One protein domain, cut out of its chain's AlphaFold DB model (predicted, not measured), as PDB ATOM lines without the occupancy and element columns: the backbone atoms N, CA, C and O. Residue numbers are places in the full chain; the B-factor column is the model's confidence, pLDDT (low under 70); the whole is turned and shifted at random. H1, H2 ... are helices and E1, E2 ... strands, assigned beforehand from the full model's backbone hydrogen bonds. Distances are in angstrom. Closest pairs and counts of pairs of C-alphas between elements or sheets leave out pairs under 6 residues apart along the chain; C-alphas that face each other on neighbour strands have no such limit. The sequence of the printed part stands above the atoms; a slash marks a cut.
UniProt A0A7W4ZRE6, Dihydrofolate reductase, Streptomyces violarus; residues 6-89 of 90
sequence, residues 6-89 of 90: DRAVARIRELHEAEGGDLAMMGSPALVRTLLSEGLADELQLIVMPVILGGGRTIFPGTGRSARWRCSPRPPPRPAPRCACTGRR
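AT A GLANCE: This is residues 6 to 89 of the 90 residues of the protein "Dihydrofolate reductase" of Streptomyces violarus (UniProt A0A7W4ZRE6). A small three-stranded sheet, E1, E3 and E2, has two short helices off it, with H1 at the far end of the domain and H2 nearer the middle. Long loops make up much of the rest: residues 48 to 69 swing wide from E1 round to E2, and residues 17 to 22 and 51 to 56 stick out. The printed part has 84 residues, under half of them in named elements, in the order H1, H2, E1, E2, E3; the class is mixed, helices and strands, and the sheet, in the order E1, E3, E2, is antiparallel. It is only just compact, close to loose, with a radius of gyration of the C-alphas of 14.2 A and spans of 37 by 30 by 22 A.

IN THESE COORDINATES: H1 is residues 8 to 17, 14.4 A long, beginning at C-alpha 8 (-1.167, -85.595, -85.895). H2 is residues 29 to 38, 14.3 A. E1 is residues 43 to 47, 12.9 A; E2 is residues 70 to 73, 9.9 A; E3 is residues 84 to 88, 12.7 A, ending at C-alpha 88 (10.262, -68.793, -77.258).

HOW THE PARTS SIT: E3 is the inner strand. It is antiparallel to E1 at 160 degrees, with N 44 and O 87 3.1 A apart, within hydrogen-bond range. E2 and E3 form a hairpin at 145 degrees, with N 72 and O 86 2.9 A apart, also within range. H2 is not on the sheet. H1 and H2 are close but not clearly touching, the closest C-alphas, those of Val 9 and Leu 35, 7.3 A apart; they stand at a steep tilt of 55 degrees, the same way. H1 is apart from E1, E2 and E3. In H1 and H2 every O i to N i+4 pair is within hydrogen-bond range.

THE WHOLE: The C-alphas farthest apart, of Glu 19 and Gly 54, are 42.2 A apart. The printed part has no cut. The links H1 to H2 and E1 to E2 are long. Mean pLDDT of the printed part is 77.7; residues 19 to 20, 63 to 64 and 73 to 89 are under 70.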
ATOM      1  N   ASP A   6      -2.579 -87.521 -90.734       86.25
ATOM      2  CA  ASP A   6      -3.783 -86.703 -90.929       86.25
ATOM      3  C   ASP A   6      -4.377 -86.188 -89.607       86.25
ATOM      4  O   ASP A   6      -4.966 -85.110 -89.570       86.25
ATOM      5  N   ARG A   7      -4.173 -86.916 -88.503       88.38
ATOM      6  CA  ARG A   7      -4.654 -86.544 -87.159       88.38
ATOM      7  C   ARG A   7      -3.561 -86.004 -86.244       88.38
ATOM      8  O   ARG A   7      -3.853 -85.609 -85.116       88.38
ATOM      9  N   ALA A   8      -2.315 -85.969 -86.711       87.94
ATOM     10  CA  ALA A   8      -1.167 -85.595 -85.895       87.94
ATOM     11  C   ALA A   8      -1.308 -84.184 -85.310       87.94
ATOM     12  O   ALA A   8      -1.124 -84.007 -84.112       87.94
ATOM     13  N   VAL A   9      -1.697 -83.196 -86.121       89.25
ATOM     14  CA  VAL A   9      -1.837 -81.799 -85.671       89.25
ATOM     15  C   VAL A   9      -2.931 -81.652 -84.612       89.25
ATOM     16  O   VAL A   9      -2.700 -81.024 -83.584       89.25
ATOM     17  N   ALA A  10      -4.101 -82.258 -84.837       89.94
ATOM     18  CA  ALA A  10      -5.214 -82.208 -83.889       89.94
ATOM     19  C   ALA A  10      -4.844 -82.876 -82.557       89.94
ATOM     20  O   ALA A  10      -5.046 -82.298 -81.496       89.94
ATOM     21  N   ARG A  11      -4.201 -84.048 -82.607       89.69
ATOM     22  CA  ARG A  11      -3.788 -84.743 -81.387       89.69
ATOM     23  C   ARG A  11      -2.682 -84.005 -80.634       89.69
ATOM     24  O   ARG A  11      -2.667 -84.022 -79.410       89.69
ATOM     25  N   ILE A  12      -1.757 -83.365 -81.349       89.62
ATOM     26  CA  ILE A  12      -0.710 -82.542 -80.730       89.62
ATOM     27  C   ILE A  12      -1.323 -81.311 -80.059       89.62
ATOM     28  O   ILE A  12      -0.889 -80.981 -78.966       89.62
ATOM     29  N   ARG A  13      -2.356 -80.687 -80.643       89.69
ATOM     30  CA  ARG A  13      -3.118 -79.606 -79.986       89.69
ATOM     31  C   ARG A  13      -3.727 -80.050 -78.665       89.69
ATOM     32  O   ARG A  13      -3.497 -79.411 -77.651       89.69
ATOM     33  N   GLU A  14      -4.430 -81.177 -78.667       89.56
ATOM     34  CA  GLU A  14      -5.021 -81.727 -77.441       89.56
ATOM     35  C   GLU A  14      -3.960 -82.000 -76.366       89.56
ATOM     36  O   GLU A  14      -4.186 -81.746 -75.189       89.56
ATOM     37  N   LEU A  15      -2.796 -82.525 -76.764       88.19
ATOM     38  CA  LEU A  15      -1.684 -82.781 -75.847       88.19
ATOM     39  C   LEU A  15      -1.004 -81.498 -75.364       88.19
ATOM     40  O   LEU A  15      -0.469 -81.489 -74.263       88.19
ATOM     41  N   HIS A  16      -1.001 -80.450 -76.186       85.44
ATOM     42  CA  HIS A  16      -0.445 -79.141 -75.851       85.44
ATOM     43  C   HIS A  16      -1.317 -78.393 -74.838       85.44
ATOM     44  O   HIS A  16      -0.785 -77.704 -73.977       85.44
ATOM     45  N   GLU A  17      -2.639 -78.564 -74.916       85.50
ATOM     46  CA  GLU A  17      -3.605 -77.967 -73.982       85.50
ATOM     47  C   GLU A  17      -3.801 -78.787 -72.694       85.50
ATOM     48  O   GLU A  17      -4.214 -78.239 -71.672       85.50
ATOM     49  N   ALA A  18      -3.531 -80.094 -72.722       84.69
ATOM     50  CA  ALA A  18      -3.670 -80.962 -71.556       84.69
ATOM     51  C   ALA A  18      -2.565 -80.720 -70.508       84.69
ATOM     52  O   ALA A  18      -1.418 -80.439 -70.848       84.69
ATOM     53  N   GLU A  19      -2.881 -80.931 -69.223       67.75
ATOM     54  CA  GLU A  19      -1.869 -81.019 -68.161       67.75
ATOM     55  C   GLU A  19      -1.014 -82.282 -68.362       67.75
ATOM     56  O   GLU A  19      -1.354 -83.385 -67.929       67.75
ATOM     57  N   GLY A  20       0.096 -82.123 -69.079       67.44
ATOM     58  CA  GLY A  20       1.064 -83.168 -69.389       67.44
ATOM     59  C   GLY A  20       2.505 -82.658 -69.310       67.44
ATOM     60  O   GLY A  20       2.757 -81.475 -69.099       67.44
ATOM     61  N   GLY A  21       3.468 -83.574 -69.442       79.88
ATOM     62  CA  GLY A  21       4.896 -83.236 -69.503       79.88
ATOM     63  C   GLY A  21       5.339 -82.694 -70.869       79.88
ATOM     64  O   GLY A  21       4.539 -82.543 -71.789       79.88
ATOM     65  N   ASP A  22       6.643 -82.455 -71.021       82.00
ATOM     66  CA  ASP A  22       7.210 -81.878 -72.245       82.00
ATOM     67  C   ASP A  22       7.098 -82.819 -73.461       82.00
ATOM     68  O   ASP A  22       7.533 -83.976 -73.428       82.00
ATOM     69  N   LEU A  23       6.595 -82.295 -74.587       84.50
ATOM     70  CA  LEU A  23       6.586 -82.990 -75.877       84.50
ATOM     71  C   LEU A  23       7.783 -82.550 -76.733       84.50
ATOM     72  O   LEU A  23       7.752 -81.521 -77.407       84.50
ATOM     73  N   ALA A  24       8.842 -83.359 -76.749       84.44
ATOM     74  CA  ALA A  24      10.023 -83.096 -77.567       84.44
ATOM     75  C   ALA A  24       9.912 -83.725 -78.967       84.44
ATOM     76  O   ALA A  24       9.665 -84.925 -79.112       84.44
ATOM     77  N   MET A  25      10.184 -82.935 -80.011       83.94
ATOM     78  CA  MET A  25      10.252 -83.405 -81.397       83.94
ATOM     79  C   MET A  25      11.663 -83.231 -81.967       83.94
ATOM     80  O   MET A  25      12.162 -82.119 -82.091       83.94
ATOM     81  N   MET A  26      12.292 -84.336 -82.376       79.56
ATOM     82  CA  MET A  26      13.636 -84.346 -82.985       79.56
ATOM     83  C   MET A  26      13.619 -84.411 -84.527       79.56
ATOM     84  O   MET A  26      14.667 -84.406 -85.168       79.56
ATOM     85  N   GLY A  27      12.437 -84.490 -85.142       77.19
ATOM     86  CA  GLY A  27      12.240 -84.611 -86.590       77.19
ATOM     87  C   GLY A  27      10.869 -85.220 -86.909       77.19
ATOM     88  O   GLY A  27      10.205 -85.738 -86.021       77.19
ATOM     89  N   SER A  28      10.373 -85.193 -88.146       83.00
ATOM     90  CA  SER A  28      11.011 -84.808 -89.417       83.00
ATOM     91  C   SER A  28      10.968 -83.293 -89.702       83.00
ATOM     92  O   SER A  28      10.106 -82.598 -89.166       83.00
ATOM     93  N   PRO A  29      11.827 -82.753 -90.595       82.81
ATOM     94  CA  PRO A  29      11.771 -81.338 -90.979       82.81
ATOM     95  C   PRO A  29      10.430 -80.939 -91.615       82.81
ATOM     96  O   PRO A  29      10.024 -79.785 -91.505       82.81
ATOM     97  N   ALA A  30       9.724 -81.879 -92.253       86.25
ATOM     98  CA  ALA A  30       8.384 -81.638 -92.782       86.25
ATOM     99  C   ALA A  30       7.363 -81.423 -91.654       86.25
ATOM    100  O   ALA A  30       6.614 -80.454 -91.688       86.25
ATOM    101  N   LEU A  31       7.385 -82.276 -90.626       86.88
ATOM    102  CA  LEU A  31       6.473 -82.162 -89.490       86.88
ATOM    103  C   LEU A  31       6.764 -80.916 -88.644       86.88
ATOM    104  O   LEU A  31       5.839 -80.199 -88.277       86.88
ATOM    105  N   VAL A  32       8.044 -80.606 -88.411       87.69
ATOM    106  CA  VAL A  32       8.456 -79.376 -87.717       87.69
ATOM    107  C   VAL A  32       7.921 -78.135 -88.439       87.69
ATOM    108  O   VAL A  32       7.401 -77.230 -87.794       87.69
ATOM    109  N   ARG A  33       7.977 -78.100 -89.779       86.88
ATOM    110  CA  ARG A  33       7.399 -76.998 -90.568       86.88
ATOM    111  C   ARG A  33       5.895 -76.852 -90.342       86.88
ATOM    112  O   ARG A  33       5.443 -75.727 -90.151       86.88
ATOM    113  N   THR A  34       5.152 -77.959 -90.326       87.75
ATOM    114  CA  THR A  34       3.710 -77.953 -90.040       87.75
ATOM    115  C   THR A  34       3.418 -77.437 -88.630       87.75
ATOM    116  O   THR A  34       2.565 -76.577 -88.450       87.75
ATOM    117  N   LEU A  35       4.155 -77.882 -87.611       87.69
ATOM    118  CA  LEU A  35       3.932 -77.391 -86.245       87.69
ATOM    119  C   LEU A  35       4.266 -75.903 -86.088       87.69
ATOM    120  O   LEU A  35       3.536 -75.171 -85.420       87.69
ATOM    121  N   LEU A  36       5.326 -75.429 -86.748       85.38
ATOM    122  CA  LEU A  36       5.683 -74.009 -86.763       85.38
ATOM    123  C   LEU A  36       4.619 -73.154 -87.473       85.38
ATOM    124  O   LEU A  36       4.312 -72.048 -87.007       85.38
ATOM    125  N   SER A  37       4.037 -73.646 -88.576       84.94
ATOM    126  CA  SER A  37       2.968 -72.934 -89.283       84.94
ATOM    127  C   SER A  37       1.700 -72.843 -88.439       84.94
ATOM    128  O   SER A  37       1.154 -71.743 -88.334       84.94
ATOM    129  N   GLU A  38       1.318 -73.936 -87.773       87.19
ATOM    130  CA  GLU A  38       0.153 -74.022 -86.878       87.19
ATOM    131  C   GLU A  38       0.370 -73.335 -85.520       87.19
ATOM    132  O   GLU A  38      -0.585 -73.111 -84.785       87.19
ATOM    133  N   GLY A  39       1.612 -72.959 -85.189       85.19
ATOM    134  CA  GLY A  39       1.942 -72.255 -83.950       85.19
ATOM    135  C   GLY A  39       1.980 -73.130 -82.700       85.19
ATOM    136  O   GLY A  39       1.869 -72.589 -81.611       85.19
ATOM    137  N   LEU A  40       2.178 -74.438 -82.863       87.38
ATOM    138  CA  LEU A  40       2.182 -75.444 -81.790       87.38
ATOM    139  C   LEU A  40       3.582 -75.725 -81.224       87.38
ATOM    140  O   LEU A  40       3.824 -76.777 -80.645       87.38
ATOM    141  N   ALA A  41       4.538 -74.835 -81.482       85.56
ATOM    142  CA  ALA A  41       5.908 -74.967 -81.008       85.56
ATOM    143  C   ALA A  41       6.222 -73.806 -80.064       85.56
ATOM    144  O   ALA A  41       6.311 -72.659 -80.509       85.56
ATOM    145  N   ASP A  42       6.413 -74.110 -78.782       82.56
ATOM    146  CA  ASP A  42       6.772 -73.109 -77.771       82.56
ATOM    147  C   ASP A  42       8.277 -72.891 -77.684       82.56
ATOM    148  O   ASP A  42       8.721 -71.757 -77.523       82.56
ATOM    149  N   GLU A  43       9.054 -73.974 -77.794       83.50
ATOM    150  CA  GLU A  43      10.512 -73.971 -77.723       83.50
ATOM    151  C   GLU A  43      11.106 -74.619 -78.977       83.50
ATOM    152  O   GLU A  43      10.877 -75.791 -79.269       83.50
ATOM    153  N   LEU A  44      11.911 -73.858 -79.717       83.44
ATOM    154  CA  LEU A  44      12.690 -74.391 -80.833       83.44
ATOM    155  C   LEU A  44      14.140 -74.574 -80.402       83.44
ATOM    156  O   LEU A  44      14.806 -73.571 -80.172       83.44
ATOM    157  N   GLN A  45      14.624 -75.818 -80.339       81.50
ATOM    158  CA  GLN A  45      16.033 -76.146 -80.102       81.50
ATOM    159  C   GLN A  45      16.763 -76.355 -81.428       81.50
ATOM    160  O   GLN A  45      16.593 -77.373 -82.099       81.50
ATOM    161  N   LEU A  46      17.591 -75.387 -81.814       80.38
ATOM    162  CA  LEU A  46      18.436 -75.511 -83.001       80.38
ATOM    163  C   LEU A  46      19.760 -76.156 -82.614       80.38
ATOM    164  O   LEU A  46      20.389 -75.720 -81.664       80.38
ATOM    165  N   ILE A  47      20.179 -77.180 -83.356       78.94
ATOM    166  CA  ILE A  47      21.492 -77.807 -83.205       78.94
ATOM    167  C   ILE A  47      22.288 -77.503 -84.468       78.94
ATOM    168  O   ILE A  47      22.014 -78.060 -85.531       78.94
ATOM    169  N   VAL A  48      23.272 -76.616 -84.350       80.44
ATOM    170  CA  VAL A  48      24.156 -76.263 -85.465       80.44
ATOM    171  C   VAL A  48      25.315 -77.252 -85.525       80.44
ATOM    172  O   VAL A  48      25.979 -77.497 -84.519       80.44
ATOM    173  N   MET A  49      25.552 -77.822 -86.705       81.56
ATOM    174  CA  MET A  49      26.731 -78.630 -87.003       81.56
ATOM    175  C   MET A  49      27.634 -77.818 -87.940       81.56
ATOM    176  O   MET A  49      27.114 -77.301 -88.931       81.56
ATOM    177  N   PRO A  50      28.949 -77.690 -87.677       83.44
ATOM    178  CA  PRO A  50      29.856 -76.866 -88.480       83.44
ATOM    179  C   PRO A  50      30.253 -77.568 -89.792       83.44
ATOM    180  O   PRO A  50      31.426 -77.810 -90.058       83.44
ATOM    181  N   VAL A  51      29.263 -77.938 -90.604       88.81
ATOM    182  CA  VAL A  51      29.436 -78.576 -91.913       88.81
ATOM    183  C   VAL A  51      28.554 -77.884 -92.944       88.81
ATOM    184  O   VAL A  51      27.403 -77.545 -92.672       88.81
ATOM    185  N   ILE A  52      29.088 -77.689 -94.146       90.06
ATOM    186  CA  ILE A  52      28.344 -77.122 -95.271       90.06
ATOM    187  C   ILE A  52      27.861 -78.284 -96.137       90.06
ATOM    188  O   ILE A  52      28.664 -78.972 -96.757       90.06
ATOM    189  N   LEU A  53      26.545 -78.511 -96.169       88.44
ATOM    190  CA  LEU A  53      25.943 -79.614 -96.929       88.44
ATOM    191  C   LEU A  53      25.700 -79.283 -98.412       88.44
ATOM    192  O   LEU A  53      25.442 -80.184 -99.200       88.44
ATOM    193  N   GLY A  54      25.720 -78.002 -98.799       86.69
ATOM    194  CA  GLY A  54      25.464 -77.550-100.177       86.69
ATOM    195  C   GLY A  54      23.997 -77.624-100.637       86.69
ATOM    196  O   GLY A  54      23.612 -76.886-101.537       86.69
ATOM    197  N   GLY A  55      23.152 -78.443-100.004       85.56
ATOM    198  CA  GLY A  55      21.721 -78.526-100.304       85.56
ATOM    199  C   GLY A  55      20.981 -79.553 -99.443       85.56
ATOM    200  O   GLY A  55      21.586 -80.279 -98.657       85.56
ATOM    201  N   GLY A  56      19.652 -79.606 -99.574       85.56
ATOM    202  CA  GLY A  56      18.816 -80.598 -98.893       85.56
ATOM    203  C   GLY A  56      17.486 -80.051 -98.376       85.56
ATOM    204  O   GLY A  56      17.014 -78.987 -98.775       85.56
ATOM    205  N   ARG A  57      16.859 -80.808 -97.470       85.69
ATOM    206  CA  ARG A  57      15.599 -80.413 -96.825       85.69
ATOM    207  C   ARG A  57      15.871 -79.359 -95.754       85.69
ATOM    208  O   ARG A  57      16.507 -79.657 -94.749       85.69
ATOM    209  N   THR A  58      15.342 -78.157 -95.958       84.62
ATOM    210  CA  THR A  58      15.397 -77.060 -94.981       84.62
ATOM    211  C   THR A  58      14.130 -77.003 -94.124       84.62
ATOM    212  O   THR A  58      13.027 -77.287 -94.601       84.62
ATOM    213  N   ILE A  59      14.285 -76.605 -92.859       82.12
ATOM    214  CA  ILE A  59      13.173 -76.242 -91.966       82.12
ATOM    215  C   ILE A  59      12.673 -74.811 -92.222       82.12
ATOM    216  O   ILE A  59      11.511 -74.516 -91.959       82.12
ATOM    217  N   PHE A  60      13.521 -73.946 -92.788       82.69
ATOM    218  CA  PHE A  60      13.213 -72.554 -93.109       82.69
ATOM    219  C   PHE A  60      13.243 -72.366 -94.633       82.69
ATOM    220  O   PHE A  60      14.320 -72.184 -95.207       82.69
ATOM    221  N   PRO A  61      12.096 -72.480 -95.325       75.00
ATOM    222  CA  PRO A  61      12.016 -72.155 -96.745       75.00
ATOM    223  C   PRO A  61      12.117 -70.635 -96.951       75.00
ATOM    224  O   PRO A  61      11.644 -69.867 -96.116       75.00
ATOM    225  N   GLY A  62      12.680 -70.199 -98.085       74.25
ATOM    226  CA  GLY A  62      12.803 -68.768 -98.422       74.25
ATOM    227  C   GLY A  62      11.460 -68.033 -98.548       74.25
ATOM    228  O   GLY A  62      11.398 -66.822 -98.380       74.25
ATOM    229  N   THR A  63      10.372 -68.772 -98.777       68.50
ATOM    230  CA  THR A  63       8.988 -68.283 -98.790       68.50
ATOM    231  C   THR A  63       8.247 -68.842 -97.570       68.50
ATOM    232  O   THR A  63       7.589 -69.883 -97.648       68.50
ATOM    233  N   GLY A  64       8.406 -68.211 -96.408       68.50
ATOM    234  CA  GLY A  64       7.808 -68.659 -95.151       68.50
ATOM    235  C   GLY A  64       7.347 -67.495 -94.280       68.50
ATOM    236  O   GLY A  64       7.808 -66.366 -94.435       68.50
ATOM    237  N   ARG A  65       6.426 -67.764 -93.351       70.69
ATOM    238  CA  ARG A  65       5.947 -66.753 -92.401       70.69
ATOM    239  C   ARG A  65       7.055 -66.430 -91.399       70.69
ATOM    240  O   ARG A  65       7.555 -67.326 -90.720       70.69
ATOM    241  N   SER A  66       7.426 -65.158 -91.290       73.31
ATOM    242  CA  SER A  66       8.394 -64.696 -90.294       73.31
ATOM    243  C   SER A  66       7.783 -64.786 -88.894       73.31
ATOM    244  O   SER A  66       6.658 -64.341 -88.671       73.31
ATOM    245  N   ALA A  67       8.519 -65.353 -87.941       75.75
ATOM    246  CA  ALA A  67       8.134 -65.388 -86.535       75.75
ATOM    247  C   ALA A  67       9.277 -64.831 -85.686       75.75
ATOM    248  O   ALA A  67      10.449 -65.115 -85.945       75.75
ATOM    249  N   ARG A  68       8.937 -64.021 -84.681       79.94
ATOM    250  CA  ARG A  68       9.912 -63.501 -83.724       79.94
ATOM    251  C   ARG A  68      10.132 -64.540 -82.633       79.94
ATOM    252  O   ARG A  68       9.178 -64.966 -81.991       79.94
ATOM    253  N   TRP A  69      11.393 -64.884 -82.403       80.88
ATOM    254  CA  TRP A  69      11.810 -65.804 -81.352       80.88
ATOM    255  C   TRP A  69      12.796 -65.106 -80.430       80.88
ATOM    256  O   TRP A  69      13.719 -64.431 -80.893       80.88
ATOM    257  N   ARG A  70      12.621 -65.271 -79.120       79.19
ATOM    258  CA  ARG A  70      13.645 -64.877 -78.153       79.19
ATOM    259  C   ARG A  70      14.660 -66.000 -78.040       79.19
ATOM    260  O   ARG A  70      14.273 -67.085 -77.632       79.19
ATOM    261  N   CYS A  71      15.921 -65.733 -78.366       76.19
ATOM    262  CA  CYS A  71      17.003 -66.684 -78.142       76.19
ATOM    263  C   CYS A  71      17.355 -66.707 -76.652       76.19
ATOM    264  O   CYS A  71      17.705 -65.668 -76.090       76.19
ATOM    265  N   SER A  72      17.259 -67.874 -76.022       71.69
ATOM    266  CA  SER A  72      17.797 -68.099 -74.684       71.69
ATOM    267  C   SER A  72      19.086 -68.937 -74.775       71.69
ATOM    268  O   SER A  72      19.117 -69.929 -75.519       71.69
ATOM    269  N   PRO A  73      20.165 -68.541 -74.070       62.56
ATOM    270  CA  PRO A  73      21.392 -69.318 -73.995       62.56
ATOM    271  C   PRO A  73      21.162 -70.503 -73.053       62.56
ATOM    272  O   PRO A  73      21.356 -70.397 -71.844       62.56
ATOM    273  N   ARG A  74      20.716 -71.640 -73.593       62.59
ATOM    274  CA  ARG A  74      20.600 -72.874 -72.812       62.59
ATOM    275  C   ARG A  74      21.891 -73.677 -72.998       62.59
ATOM    276  O   ARG A  74      22.204 -74.031 -74.138       62.59
ATOM    277  N   PRO A  75      22.675 -73.940 -71.937       59.16
ATOM    278  CA  PRO A  75      23.878 -74.748 -72.070       59.16
ATOM    279  C   PRO A  75      23.479 -76.165 -72.511       59.16
ATOM    280  O   PRO A  75      22.514 -76.721 -71.973       59.16
ATOM    281  N   PRO A  76      24.163 -76.758 -73.505       58.56
ATOM    282  CA  PRO A  76      23.852 -78.112 -73.927       58.56
ATOM    283  C   PRO A  76      24.099 -79.085 -72.760       58.56
ATOM    284  O   PRO A  76      25.064 -78.914 -72.016       58.56
ATOM    285  N   PRO A  77      23.293 -80.153 -72.615       58.59
ATOM    286  CA  PRO A  77      23.468 -81.140 -71.544       58.59
ATOM    287  C   PRO A  77      24.775 -81.950 -71.656       58.59
ATOM    288  O   PRO A  77      25.083 -82.751 -70.778       58.59
ATOM    289  N   ARG A  78      25.544 -81.784 -72.742       57.78
ATOM    290  CA  ARG A  78      26.856 -82.409 -72.972       57.78
ATOM    291  C   ARG A  78      27.805 -81.411 -73.647       57.78
ATOM    292  O   ARG A  78      27.325 -80.619 -74.461       57.78
ATOM    293  N   PRO A  79      29.128 -81.481 -73.398       55.28
ATOM    294  CA  PRO A  79      30.110 -80.711 -74.150       55.28
ATOM    295  C   PRO A  79      30.120 -81.208 -75.601       55.28
ATOM    296  O   PRO A  79      30.697 -82.240 -75.932       55.28
ATOM    297  N   ALA A  80      29.403 -80.507 -76.466       54.56
ATOM    298  CA  ALA A  80      29.354 -80.750 -77.898       54.56
ATOM    299  C   ALA A  80      29.432 -79.390 -78.605       54.56
ATOM    300  O   ALA A  80      28.984 -78.399 -78.027       54.56
ATOM    301  N   PRO A  81      29.922 -79.315 -79.858       50.66
ATOM    302  CA  PRO A  81      29.985 -78.074 -80.645       50.66
ATOM    303  C   PRO A  81      28.594 -77.565 -81.088       50.66
ATOM    304  O   PRO A  81      28.439 -76.967 -82.146       50.66
ATOM    305  N   ARG A  82      27.553 -77.845 -80.299       55.12
ATOM    306  CA  ARG A  82      26.149 -77.587 -80.586       55.12
ATOM    307  C   ARG A  82      25.751 -76.288 -79.898       55.12
ATOM    308  O   ARG A  82      25.555 -76.265 -78.687       55.12
ATOM    309  N   CYS A  83      25.601 -75.215 -80.663       52.19
ATOM    310  CA  CYS A  83      24.890 -74.039 -80.171       52.19
ATOM    311  C   CYS A  83      23.411 -74.404 -80.056       52.19
ATOM    312  O   CYS A  83      22.793 -74.644 -81.086       52.19
ATOM    313  N   ALA A  84      22.873 -74.473 -78.835       55.88
ATOM    314  CA  ALA A  84      21.446 -74.634 -78.588       55.88
ATOM    315  C   ALA A  84      20.804 -73.248 -78.468       55.88
ATOM    316  O   ALA A  84      20.839 -72.615 -77.413       55.88
ATOM    317  N   CYS A  85      20.234 -72.753 -79.562       54.38
ATOM    318  CA  CYS A  85      19.335 -71.606 -79.487       54.38
ATOM    319  C   CYS A  85      17.967 -72.143 -79.096       54.38
ATOM    320  O   CYS A  85      17.442 -72.987 -79.813       54.38
ATOM    321  N   THR A  86      17.418 -71.671 -77.978       60.78
ATOM    322  CA  THR A  86      16.031 -71.946 -77.585       60.78
ATOM    323  C   THR A  86      15.206 -70.720 -77.916       60.78
ATOM    324  O   THR A  86      15.441 -69.649 -77.363       60.78
ATOM    325  N   GLY A  87      14.318 -70.842 -78.898       61.00
ATOM    326  CA  GLY A  87      13.398 -69.779 -79.286       61.00
ATOM    327  C   GLY A  87      12.086 -69.910 -78.530       61.00
ATOM    328  O   GLY A  87      11.446 -70.936 -78.714       61.00
ATOM    329  N   ARG A  88      11.649 -68.890 -77.771       60.22
ATOM    330  CA  ARG A  88      10.262 -68.793 -77.258       60.22
ATOM    331  C   ARG A  88       9.435 -67.774 -78.052       60.22
ATOM    332  O   ARG A  88       9.956 -66.696 -78.364       60.22
ATOM    333  N   ARG A  89       8.186 -68.121 -78.400       63.59
ATOM    334  CA  ARG A  89       7.199 -67.184 -78.978       63.59
ATOM    335  C   ARG A  89       6.758 -66.156 -77.916       63.59
ATOM    336  O   ARG A  89       6.657 -66.541 -76.754       63.59
TER     337      ARG A  89